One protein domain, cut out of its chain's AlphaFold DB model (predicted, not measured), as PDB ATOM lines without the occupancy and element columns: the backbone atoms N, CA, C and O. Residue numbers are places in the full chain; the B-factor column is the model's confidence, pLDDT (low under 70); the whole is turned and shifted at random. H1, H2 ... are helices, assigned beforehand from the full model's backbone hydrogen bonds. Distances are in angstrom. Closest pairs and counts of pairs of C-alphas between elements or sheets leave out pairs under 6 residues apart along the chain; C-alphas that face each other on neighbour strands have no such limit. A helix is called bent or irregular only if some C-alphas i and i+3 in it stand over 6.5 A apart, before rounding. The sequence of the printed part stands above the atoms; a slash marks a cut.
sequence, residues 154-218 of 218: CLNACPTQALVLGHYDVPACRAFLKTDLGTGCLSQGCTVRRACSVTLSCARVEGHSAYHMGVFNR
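AT A GLANCE: This is residues 154 to 218 of the 218 residues of the protein "Ferredoxin" of Rhodobacter sp. BACL10 MAG-121220-bin24 (UniProt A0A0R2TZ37). Helix H2 packs steeply on the longest helix, H5; H1 makes a corner with H2, H3 and H4 lead away to the far end, and a loop stretch, residues 154 to 169, lies on the side away from H5. The 65 printed residues hold five named helices, H1 to H5 in order, and no named strand: all helix, compact, radius of gyration of the C-alphas 11.3 A, spans 30 by 26 by 17 A.

IN THESE COORDINATES: H1 is residues 170 to 177, from C-alpha 170 at (-4.958, -22.218, 22.456). H2 is 180 to 188, 13.8 A, and only just irregular: C-alphas 181 and 184 are 6.9 A apart. H3 is 191 to 195, H4 197 to 200. H5, 206 to 217, 16.1 A, ends at (-12.890, -26.572, 18.529).

HOW THE PARTS SIT: H1 and H2 touch only at the corner, closest C-alphas Phe 176 and Gly 182, 5.5 A. H2 touches H5, closest C-alphas Ser 187 and Ala 210, 4.5 A, a steep tilt of 55 degrees, opposite ways. H3 is close to but not clearly touching H4, closest C-alphas Arg 194 and Leu 200, 6.6 A. H4 and H5 are apart. Every O i to N i+4 pair is within hydrogen-bond range in H1, H3 and H5, 3 of 5 in H2; H4 is too short for one.

THE WHOLE: The C-alphas of Pro 171 and Ser 201, 30.1 A, are farthest apart. The printed part has no cut, the four links between helices are tight, and no printed residue is under 70 in pLDDT.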
ATOM      1  N   CYS A 154       1.251 -34.772  33.142       96.62
ATOM      2  CA  CYS A 154       0.543 -33.695  32.455       96.62
ATOM      3  C   CYS A 154       1.468 -32.689  31.748       96.62
ATOM      4  O   CYS A 154       1.044 -32.101  30.760       96.62
ATOM      5  N   LEU A 155       2.715 -32.511  32.200       96.94
ATOM      6  CA  LEU A 155       3.651 -31.552  31.605       96.94
ATOM      7  C   LEU A 155       4.161 -31.970  30.221       96.94
ATOM      8  O   LEU A 155       4.522 -31.106  29.431       96.94
ATOM      9  N   ASN A 156       4.164 -33.273  29.924       96.81
ATOM     10  CA  ASN A 156       4.746 -33.827  28.697       96.81
ATOM     11  C   ASN A 156       3.714 -34.520  27.794       96.81
ATOM     12  O   ASN A 156       4.037 -34.959  26.697       96.81
ATOM     13  N   ALA A 157       2.461 -34.633  28.241       96.94
ATOM     14  CA  ALA A 157       1.427 -35.389  27.535       96.94
ATOM     15  C   ALA A 157       0.820 -34.660  26.323       96.94
ATOM     16  O   ALA A 157       0.060 -35.267  25.563       96.94
ATOM     17  N   CYS A 158       1.079 -33.361  26.145       97.38
ATOM     18  CA  CYS A 158       0.557 -32.610  25.006       97.38
ATOM     19  C   CYS A 158       1.385 -32.915  23.743       97.38
ATOM     20  O   CYS A 158       2.553 -32.528  23.703       97.38
ATOM     21  N   PRO A 159       0.806 -33.527  22.690       95.62
ATOM     22  CA  PRO A 159       1.556 -33.910  21.489       95.62
ATOM     23  C   PRO A 159       2.149 -32.712  20.735       95.62
ATOM     24  O   PRO A 159       3.112 -32.868  19.995       95.62
ATOM     25  N   THR A 160       1.589 -31.517  20.932       95.38
ATOM     26  CA  THR A 160       2.044 -30.277  20.291       95.38
ATOM     27  C   THR A 160       2.710 -29.300  21.240       95.38
ATOM     28  O   THR A 160       3.000 -28.181  20.835       95.38
ATOM     29  N   GLN A 161       2.903 -29.681  22.508       95.56
ATOM     30  CA  GLN A 161       3.386 -28.779  23.561       95.56
ATOM     31  C   GLN A 161       2.537 -27.502  23.726       95.56
ATOM     32  O   GLN A 161       2.969 -26.539  24.351       95.56
ATOM     33  N   ALA A 162       1.300 -27.507  23.221       97.00
ATOM     34  CA  ALA A 162       0.392 -26.376  23.340       97.00
ATOM     35  C   ALA A 162      -0.067 -26.152  24.787       97.00
ATOM     36  O   ALA A 162      -0.316 -25.022  25.176       97.00
ATOM     37  N   LEU A 163      -0.178 -27.204  25.601       97.00
ATOM     38  CA  LEU A 163      -0.528 -27.103  27.018       97.00
ATOM     39  C   LEU A 163       0.594 -27.706  27.862       97.00
ATOM     40  O   LEU A 163       0.765 -28.925  27.889       97.00
ATOM     41  N   VAL A 164       1.347 -26.838  28.532       95.25
ATOM     42  CA  VAL A 164       2.574 -27.161  29.277       95.25
ATOM     43  C   VAL A 164       2.620 -26.374  30.593       95.25
ATOM     44  O   VAL A 164       1.625 -25.783  31.017       95.25
ATOM     45  N   LEU A 165       3.764 -26.394  31.284       96.00
ATOM     46  CA  LEU A 165       3.962 -25.684  32.547       96.00
ATOM     47  C   LEU A 165       3.595 -24.199  32.410       96.00
ATOM     48  O   LEU A 165       4.253 -23.456  31.687       96.00
ATOM     49  N   GLY A 166       2.564 -23.759  33.130       90.56
ATOM     50  CA  GLY A 166       2.203 -22.342  33.200       90.56
ATOM     51  C   GLY A 166       1.610 -21.727  31.925       90.56
ATOM     52  O   GLY A 166       1.275 -20.546  31.959       90.56
ATOM     53  N   HIS A 167       1.473 -22.476  30.828       92.62
ATOM     54  CA  HIS A 167       1.160 -21.917  29.512       92.62
ATOM     55  C   HIS A 167       0.176 -22.782  28.719       92.62
ATOM     56  O   HIS A 167       0.286 -24.011  28.700       92.62
ATOM     57  N   TYR A 168      -0.764 -22.117  28.039       95.56
ATOM     58  CA  TYR A 168      -1.689 -22.744  27.101       95.56
ATOM     59  C   TYR A 168      -1.779 -21.951  25.786       95.56
ATOM     60  O   TYR A 168      -2.477 -20.939  25.707       95.56
ATOM     61  N   ASP A 169      -1.112 -22.443  24.744       97.06
ATOM     62  CA  ASP A 169      -1.245 -21.998  23.357       97.06
ATOM     63  C   ASP A 169      -2.536 -22.564  22.741       97.06
ATOM     64  O   ASP A 169      -2.579 -23.620  22.099       97.06
ATOM     65  N   VAL A 170      -3.640 -21.862  22.994       96.25
ATOM     66  CA  VAL A 170      -4.958 -22.218  22.456       96.25
ATOM     67  C   VAL A 170      -4.965 -22.241  20.918       96.25
ATOM     68  O   VAL A 170      -5.481 -23.221  20.368       96.25
ATOM     69  N   PRO A 171      -4.404 -21.247  20.197       96.44
ATOM     70  CA  PRO A 171      -4.288 -21.310  18.740       96.44
ATOM     71  C   PRO A 171      -3.588 -22.574  18.220       96.44
ATOM     72  O   PRO A 171      -4.154 -23.258  17.363       96.44
ATOM     73  N   ALA A 172      -2.418 -22.941  18.757       96.81
ATOM     74  CA  ALA A 172      -1.692 -24.144  18.339       96.81
ATOM     75  C   ALA A 172      -2.469 -25.430  18.657       96.81
ATOM     76  O   ALA A 172      -2.523 -26.350  17.838       96.81
ATOM     77  N   CYS A 173      -3.133 -25.485  19.818       97.56
ATOM     78  CA  CYS A 173      -4.017 -26.592  20.176       97.56
ATOM     79  C   CYS A 173      -5.146 -26.759  19.146       97.56
ATOM     80  O   CYS A 173      -5.341 -27.847  18.609       97.56
ATOM     81  N   ARG A 174      -5.851 -25.675  18.801       97.00
ATOM     82  CA  ARG A 174      -6.956 -25.711  17.827       97.00
ATOM     83  C   ARG A 174      -6.477 -26.045  16.417       97.00
ATOM     84  O   ARG A 174      -7.179 -26.749  15.697       97.00
ATOM     85  N   ALA A 175      -5.288 -25.590  16.022       96.75
ATOM     86  CA  ALA A 175      -4.682 -25.979  14.751       96.75
ATOM     87  C   ALA A 175      -4.428 -27.495  14.693       96.75
ATOM     88  O   ALA A 175      -4.808 -28.143  13.720       96.75
ATOM     89  N   PHE A 176      -3.877 -28.081  15.760       97.31
ATOM     90  CA  PHE A 176      -3.648 -29.525  15.848       97.31
ATOM     91  C   PHE A 176      -4.937 -30.348  15.809       97.31
ATOM     92  O   PHE A 176      -4.994 -31.366  15.120       97.31
ATOM     93  N   LEU A 177      -5.989 -29.900  16.504       97.25
ATOM     94  CA  LEU A 177      -7.286 -30.587  16.532       97.25
ATOM     95  C   LEU A 177      -7.951 -30.685  15.149       97.25
ATOM     96  O   LEU A 177      -8.821 -31.526  14.967       97.25
ATOM     97  N   LYS A 178      -7.546 -29.860  14.176       95.88
ATOM     98  CA  LYS A 178      -8.036 -29.911  12.788       95.88
ATOM     99  C   LYS A 178      -7.282 -30.916  11.903       95.88
ATOM    100  O   LYS A 178      -7.605 -31.032  10.727       95.88
ATOM    101  N   THR A 179      -6.277 -31.609  12.441       96.69
ATOM    102  CA  THR A 179      -5.492 -32.633  11.730       96.69
ATOM    103  C   THR A 179      -5.969 -34.043  12.081       96.69
ATOM    104  O   THR A 179      -6.556 -34.247  13.144       96.69
ATOM    105  N   ASP A 180      -5.624 -35.040  11.261       96.38
ATOM    106  CA  ASP A 180      -5.934 -36.453  11.546       96.38
ATOM    107  C   ASP A 180      -5.329 -36.935  12.874       96.38
ATOM    108  O   ASP A 180      -5.958 -37.694  13.615       96.38
ATOM    109  N   LEU A 181      -4.136 -36.437  13.226       95.62
ATOM    110  CA  LEU A 181      -3.473 -36.727  14.504       95.62
ATOM    111  C   LEU A 181      -4.230 -36.135  15.708       95.62
ATOM    112  O   LEU A 181      -4.093 -36.620  16.833       95.62
ATOM    113  N   GLY A 182      -5.059 -35.113  15.482       95.94
ATOM    114  CA  GLY A 182      -5.911 -34.480  16.485       95.94
ATOM    115  C   GLY A 182      -7.159 -35.284  16.854       95.94
ATOM    116  O   GLY A 182      -7.726 -35.055  17.927       95.94
ATOM    117  N   THR A 183      -7.564 -36.259  16.032       95.38
ATOM    118  CA  THR A 183      -8.810 -37.025  16.212       95.38
ATOM    119  C   THR A 183      -8.892 -37.708  17.575       95.38
ATOM    120  O   THR A 183      -9.943 -37.687  18.210       95.38
ATOM    121  N   GLY A 184      -7.780 -38.243  18.087       95.62
ATOM    122  CA  GLY A 184      -7.748 -38.860  19.416       95.62
ATOM    123  C   GLY A 184      -8.018 -37.867  20.554       95.62
ATOM    124  O   GLY A 184      -8.678 -38.205  21.535       95.62
ATOM    125  N   CYS A 185      -7.555 -36.619  20.426       96.56
ATOM    126  CA  CYS A 185      -7.895 -35.558  21.373       96.56
ATOM    127  C   CYS A 185      -9.357 -35.133  21.233       96.56
ATOM    128  O   CYS A 185      -9.981 -34.847  22.251       96.56
ATOM    129  N   LEU A 186      -9.899 -35.107  20.012       96.31
ATOM    130  CA  LEU A 186     -11.304 -34.784  19.770       96.31
ATOM    131  C   LEU A 186     -12.252 -35.840  20.336       96.31
ATOM    132  O   LEU A 186     -13.234 -35.451  20.942       96.31
ATOM    133  N   SER A 187     -11.976 -37.137  20.191       95.44
ATOM    134  CA  SER A 187     -12.893 -38.201  20.630       95.44
ATOM    135  C   SER A 187     -12.741 -38.573  22.107       95.44
ATOM    136  O   SER A 187     -13.730 -38.760  22.806       95.44
ATOM    137  N   GLN A 188     -11.510 -38.641  22.616       94.69
ATOM    138  CA  GLN A 188     -11.235 -39.135  23.975       94.69
ATOM    139  C   GLN A 188     -10.972 -37.998  24.973       94.69
ATOM    140  O   GLN A 188     -10.917 -38.210  26.188       94.69
ATOM    141  N   GLY A 189     -10.824 -36.767  24.481       95.44
ATOM    142  CA  GLY A 189     -10.448 -35.604  25.273       95.44
ATOM    143  C   GLY A 189      -8.941 -35.344  25.298       95.44
ATOM    144  O   GLY A 189      -8.111 -36.195  24.961       95.44
ATOM    145  N   CYS A 190      -8.590 -34.136  25.747       96.06
ATOM    146  CA  CYS A 190      -7.213 -33.661  25.872       96.06
ATOM    147  C   CYS A 190      -6.296 -34.679  26.579       96.06
ATOM    148  O   CYS A 190      -6.552 -35.078  27.719       96.06
ATOM    149  N   THR A 191      -5.196 -35.060  25.923       96.38
ATOM    150  CA  THR A 191      -4.197 -36.004  26.455       96.38
ATOM    151  C   THR A 191      -3.585 -35.538  27.774       96.38
ATOM    152  O   THR A 191      -3.387 -36.355  28.667       96.38
ATOM    153  N   VAL A 192      -3.374 -34.229  27.956       97.19
ATOM    154  CA  VAL A 192      -2.887 -33.652  29.224       97.19
ATOM    155  C   VAL A 192      -3.828 -33.962  30.381       97.19
ATOM    156  O   VAL A 192      -3.377 -34.357  31.457       97.19
ATOM    157  N   ARG A 193      -5.144 -33.831  30.163       96.50
ATOM    158  CA  ARG A 193      -6.140 -34.141  31.195       96.50
ATOM    159  C   ARG A 193      -6.163 -35.634  31.512       96.50
ATOM    160  O   ARG A 193      -6.213 -35.993  32.687       96.50
ATOM    161  N   ARG A 194      -6.067 -36.478  30.478       95.56
ATOM    162  CA  ARG A 194      -6.023 -37.947  30.589       95.56
ATOM    163  C   ARG A 194      -4.786 -38.471  31.307       95.56
ATOM    164  O   ARG A 194      -4.884 -39.452  32.028       95.56
ATOM    165  N   ALA A 195      -3.649 -37.804  31.139       96.00
ATOM    166  CA  ALA A 195      -2.381 -38.225  31.719       96.00
ATOM    167  C   ALA A 195      -2.294 -38.012  33.238       96.00
ATOM    168  O   ALA A 195      -1.438 -38.603  33.885       96.00
ATOM    169  N   CYS A 196      -3.144 -37.164  33.828       96.19
ATOM    170  CA  CYS A 196      -3.139 -36.939  35.274       96.19
ATOM    171  C   CYS A 196      -3.381 -38.253  36.037       96.19
ATOM    172  O   CYS A 196      -4.365 -38.942  35.792       96.19
ATOM    173  N   SER A 197      -2.529 -38.565  37.015       94.00
ATOM    174  CA  SER A 197      -2.620 -39.813  37.788       94.00
ATOM    175  C   SER A 197      -3.963 -39.985  38.506       94.00
ATOM    176  O   SER A 197      -4.477 -41.094  38.580       94.00
ATOM    177  N   VAL A 198      -4.575 -38.888  38.974       94.62
ATOM    178  CA  VAL A 198      -5.936 -38.927  39.538       94.62
ATOM    179  C   VAL A 198      -6.954 -39.237  38.447       94.62
ATOM    180  O   VAL A 198      -7.802 -40.103  38.632       94.62
ATOM    181  N   THR A 199      -6.836 -38.589  37.286       92.50
ATOM    182  CA  THR A 199      -7.700 -38.864  36.133       92.50
ATOM    183  C   THR A 199      -7.653 -40.338  35.722       92.50
ATOM    184  O   THR A 199      -8.694 -40.914  35.432       92.50
ATOM    185  N   LEU A 200      -6.481 -40.979  35.732       88.12
ATOM    186  CA  LEU A 200      -6.356 -42.401  35.388       88.12
ATOM    187  C   LEU A 200      -7.176 -43.313  36.314       88.12
ATOM    188  O   LEU A 200      -7.646 -44.361  35.881       88.12
ATOM    189  N   SER A 201      -7.389 -42.899  37.566       82.62
ATOM    190  CA  SER A 201      -8.230 -43.620  38.528       82.62
ATOM    191  C   SER A 201      -9.734 -43.352  38.373       82.62
ATOM    192  O   SER A 201     -10.543 -44.013  39.021       82.62
ATOM    193  N   CYS A 202     -10.132 -42.409  37.512       79.12
ATOM    194  CA  CYS A 202     -11.527 -42.051  37.285       79.12
ATOM    195  C   CYS A 202     -11.836 -41.882  35.786       79.12
ATOM    196  O   CYS A 202     -11.479 -40.897  35.137       79.12
ATOM    197  N   ALA A 203     -12.556 -42.842  35.213       78.75
ATOM    198  CA  ALA A 203     -12.960 -42.744  33.819       78.75
ATOM    199  C   ALA A 203     -14.036 -41.656  33.656       78.75
ATOM    200  O   ALA A 203     -14.997 -41.602  34.426       78.75
ATOM    201  N   ARG A 204     -13.921 -40.819  32.622       90.62
ATOM    202  CA  ARG A 204     -15.026 -40.012  32.079       90.62
ATOM    203  C   ARG A 204     -15.500 -40.675  30.795       90.62
ATOM    204  O   ARG A 204     -14.661 -41.120  30.019       90.62
ATOM    205  N   VAL A 205     -16.810 -40.738  30.571       93.88
ATOM    206  CA  VAL A 205     -17.365 -41.298  29.327       93.88
ATOM    207  C   VAL A 205     -16.812 -40.536  28.117       93.88
ATOM    208  O   VAL A 205     -16.820 -39.303  28.107       93.88
ATOM    209  N   GLU A 206     -16.340 -41.250  27.095       94.81
ATOM    210  CA  GLU A 206     -15.698 -40.634  25.923       94.81
ATOM    211  C   GLU A 206     -16.629 -39.669  25.189       94.81
ATOM    212  O   GLU A 206     -16.204 -38.570  24.857       94.81
ATOM    213  N   GLY A 207     -17.917 -40.000  25.044       96.38
ATOM    214  CA  GLY A 207     -18.904 -39.097  24.438       96.38
ATOM    215  C   GLY A 207     -18.971 -37.723  25.119       96.38
ATOM    216  O   GLY A 207     -19.048 -36.697  24.446       96.38
ATOM    217  N   HIS A 208     -18.812 -37.681  26.445       96.69
ATOM    218  CA  HIS A 208     -18.746 -36.430  27.200       96.69
ATOM    219  C   HIS A 208     -17.475 -35.638  26.886       96.69
ATOM    220  O   HIS A 208     -17.512 -34.417  26.715       96.69
ATOM    221  N   SER A 209     -16.338 -36.329  26.785       95.94
ATOM    222  CA  SER A 209     -15.095 -35.711  26.327       95.94
ATOM    223  C   SER A 209     -15.234 -35.162  24.912       95.94
ATOM    224  O   SER A 209     -14.844 -34.017  24.678       95.94
ATOM    225  N   ALA A 210     -15.820 -35.946  24.010       97.00
ATOM    226  CA  ALA A 210     -15.990 -35.593  22.615       97.00
ATOM    227  C   ALA A 210     -16.855 -34.353  22.431       97.00
ATOM    228  O   ALA A 210     -16.477 -33.438  21.702       97.00
ATOM    229  N   TYR A 211     -17.963 -34.271  23.166       96.75
ATOM    230  CA  TYR A 211     -18.820 -33.096  23.160       96.75
ATOM    231  C   TYR A 211     -18.057 -31.822  23.540       96.75
ATOM    232  O   TYR A 211     -18.059 -30.850  22.785       96.75
ATOM    233  N   HIS A 212     -17.340 -31.830  24.668       95.62
ATOM    234  CA  HIS A 212     -16.599 -30.649  25.116       95.62
ATOM    235  C   HIS A 212     -15.460 -30.256  24.176       95.62
ATOM    236  O   HIS A 212     -15.239 -29.067  23.949       95.62
ATOM    237  N   MET A 213     -14.743 -31.231  23.619       96.44
ATOM    238  CA  MET A 213     -13.695 -30.954  22.637       96.44
ATOM    239  C   MET A 213     -14.274 -30.413  21.331       96.44
ATOM    240  O   MET A 213     -13.695 -29.500  20.748       96.44
ATOM    241  N   GLY A 214     -15.436 -30.918  20.912       95.19
ATOM    242  CA  GLY A 214     -16.191 -30.394  19.782       95.19
ATOM    243  C   GLY A 214     -16.583 -28.935  19.991       95.19
ATOM    244  O   GLY A 214     -16.308 -28.115  19.123       95.19
ATOM    245  N   VAL A 215     -17.149 -28.587  21.153       94.12
ATOM    246  CA  VAL A 215     -17.494 -27.195  21.498       94.12
ATOM    247  C   VAL A 215     -16.251 -26.300  21.533       94.12
ATOM    248  O   VAL A 215     -16.268 -25.227  20.946       94.12
ATOM    249  N   PHE A 216     -15.152 -26.749  22.147       94.56
ATOM    250  CA  PHE A 216     -13.894 -25.993  22.190       94.56
ATOM    251  C   PHE A 216     -13.287 -25.742  20.798       94.56
ATOM    252  O   PHE A 216     -12.634 -24.722  20.575       94.56
ATOM    253  N   ASN A 217     -13.471 -26.676  19.862       92.00
ATOM    254  CA  ASN A 217     -12.890 -26.572  18.529       92.00
ATOM    255  C   ASN A 217     -13.678 -25.642  17.586       92.00
ATOM    256  O   ASN A 217     -13.090 -25.183  16.604       92.00
ATOM    257  N   ARG A 218     -14.951 -25.336  17.886       87.06
ATOM    258  CA  ARG A 218     -15.843 -24.484  17.067       87.06
ATOM    259  C   ARG A 218     -15.371 -23.043  16.957       87.06
ATOM    260  O   ARG A 218     -15.111 -22.409  18.003       87.06
TER     261      ARG A 218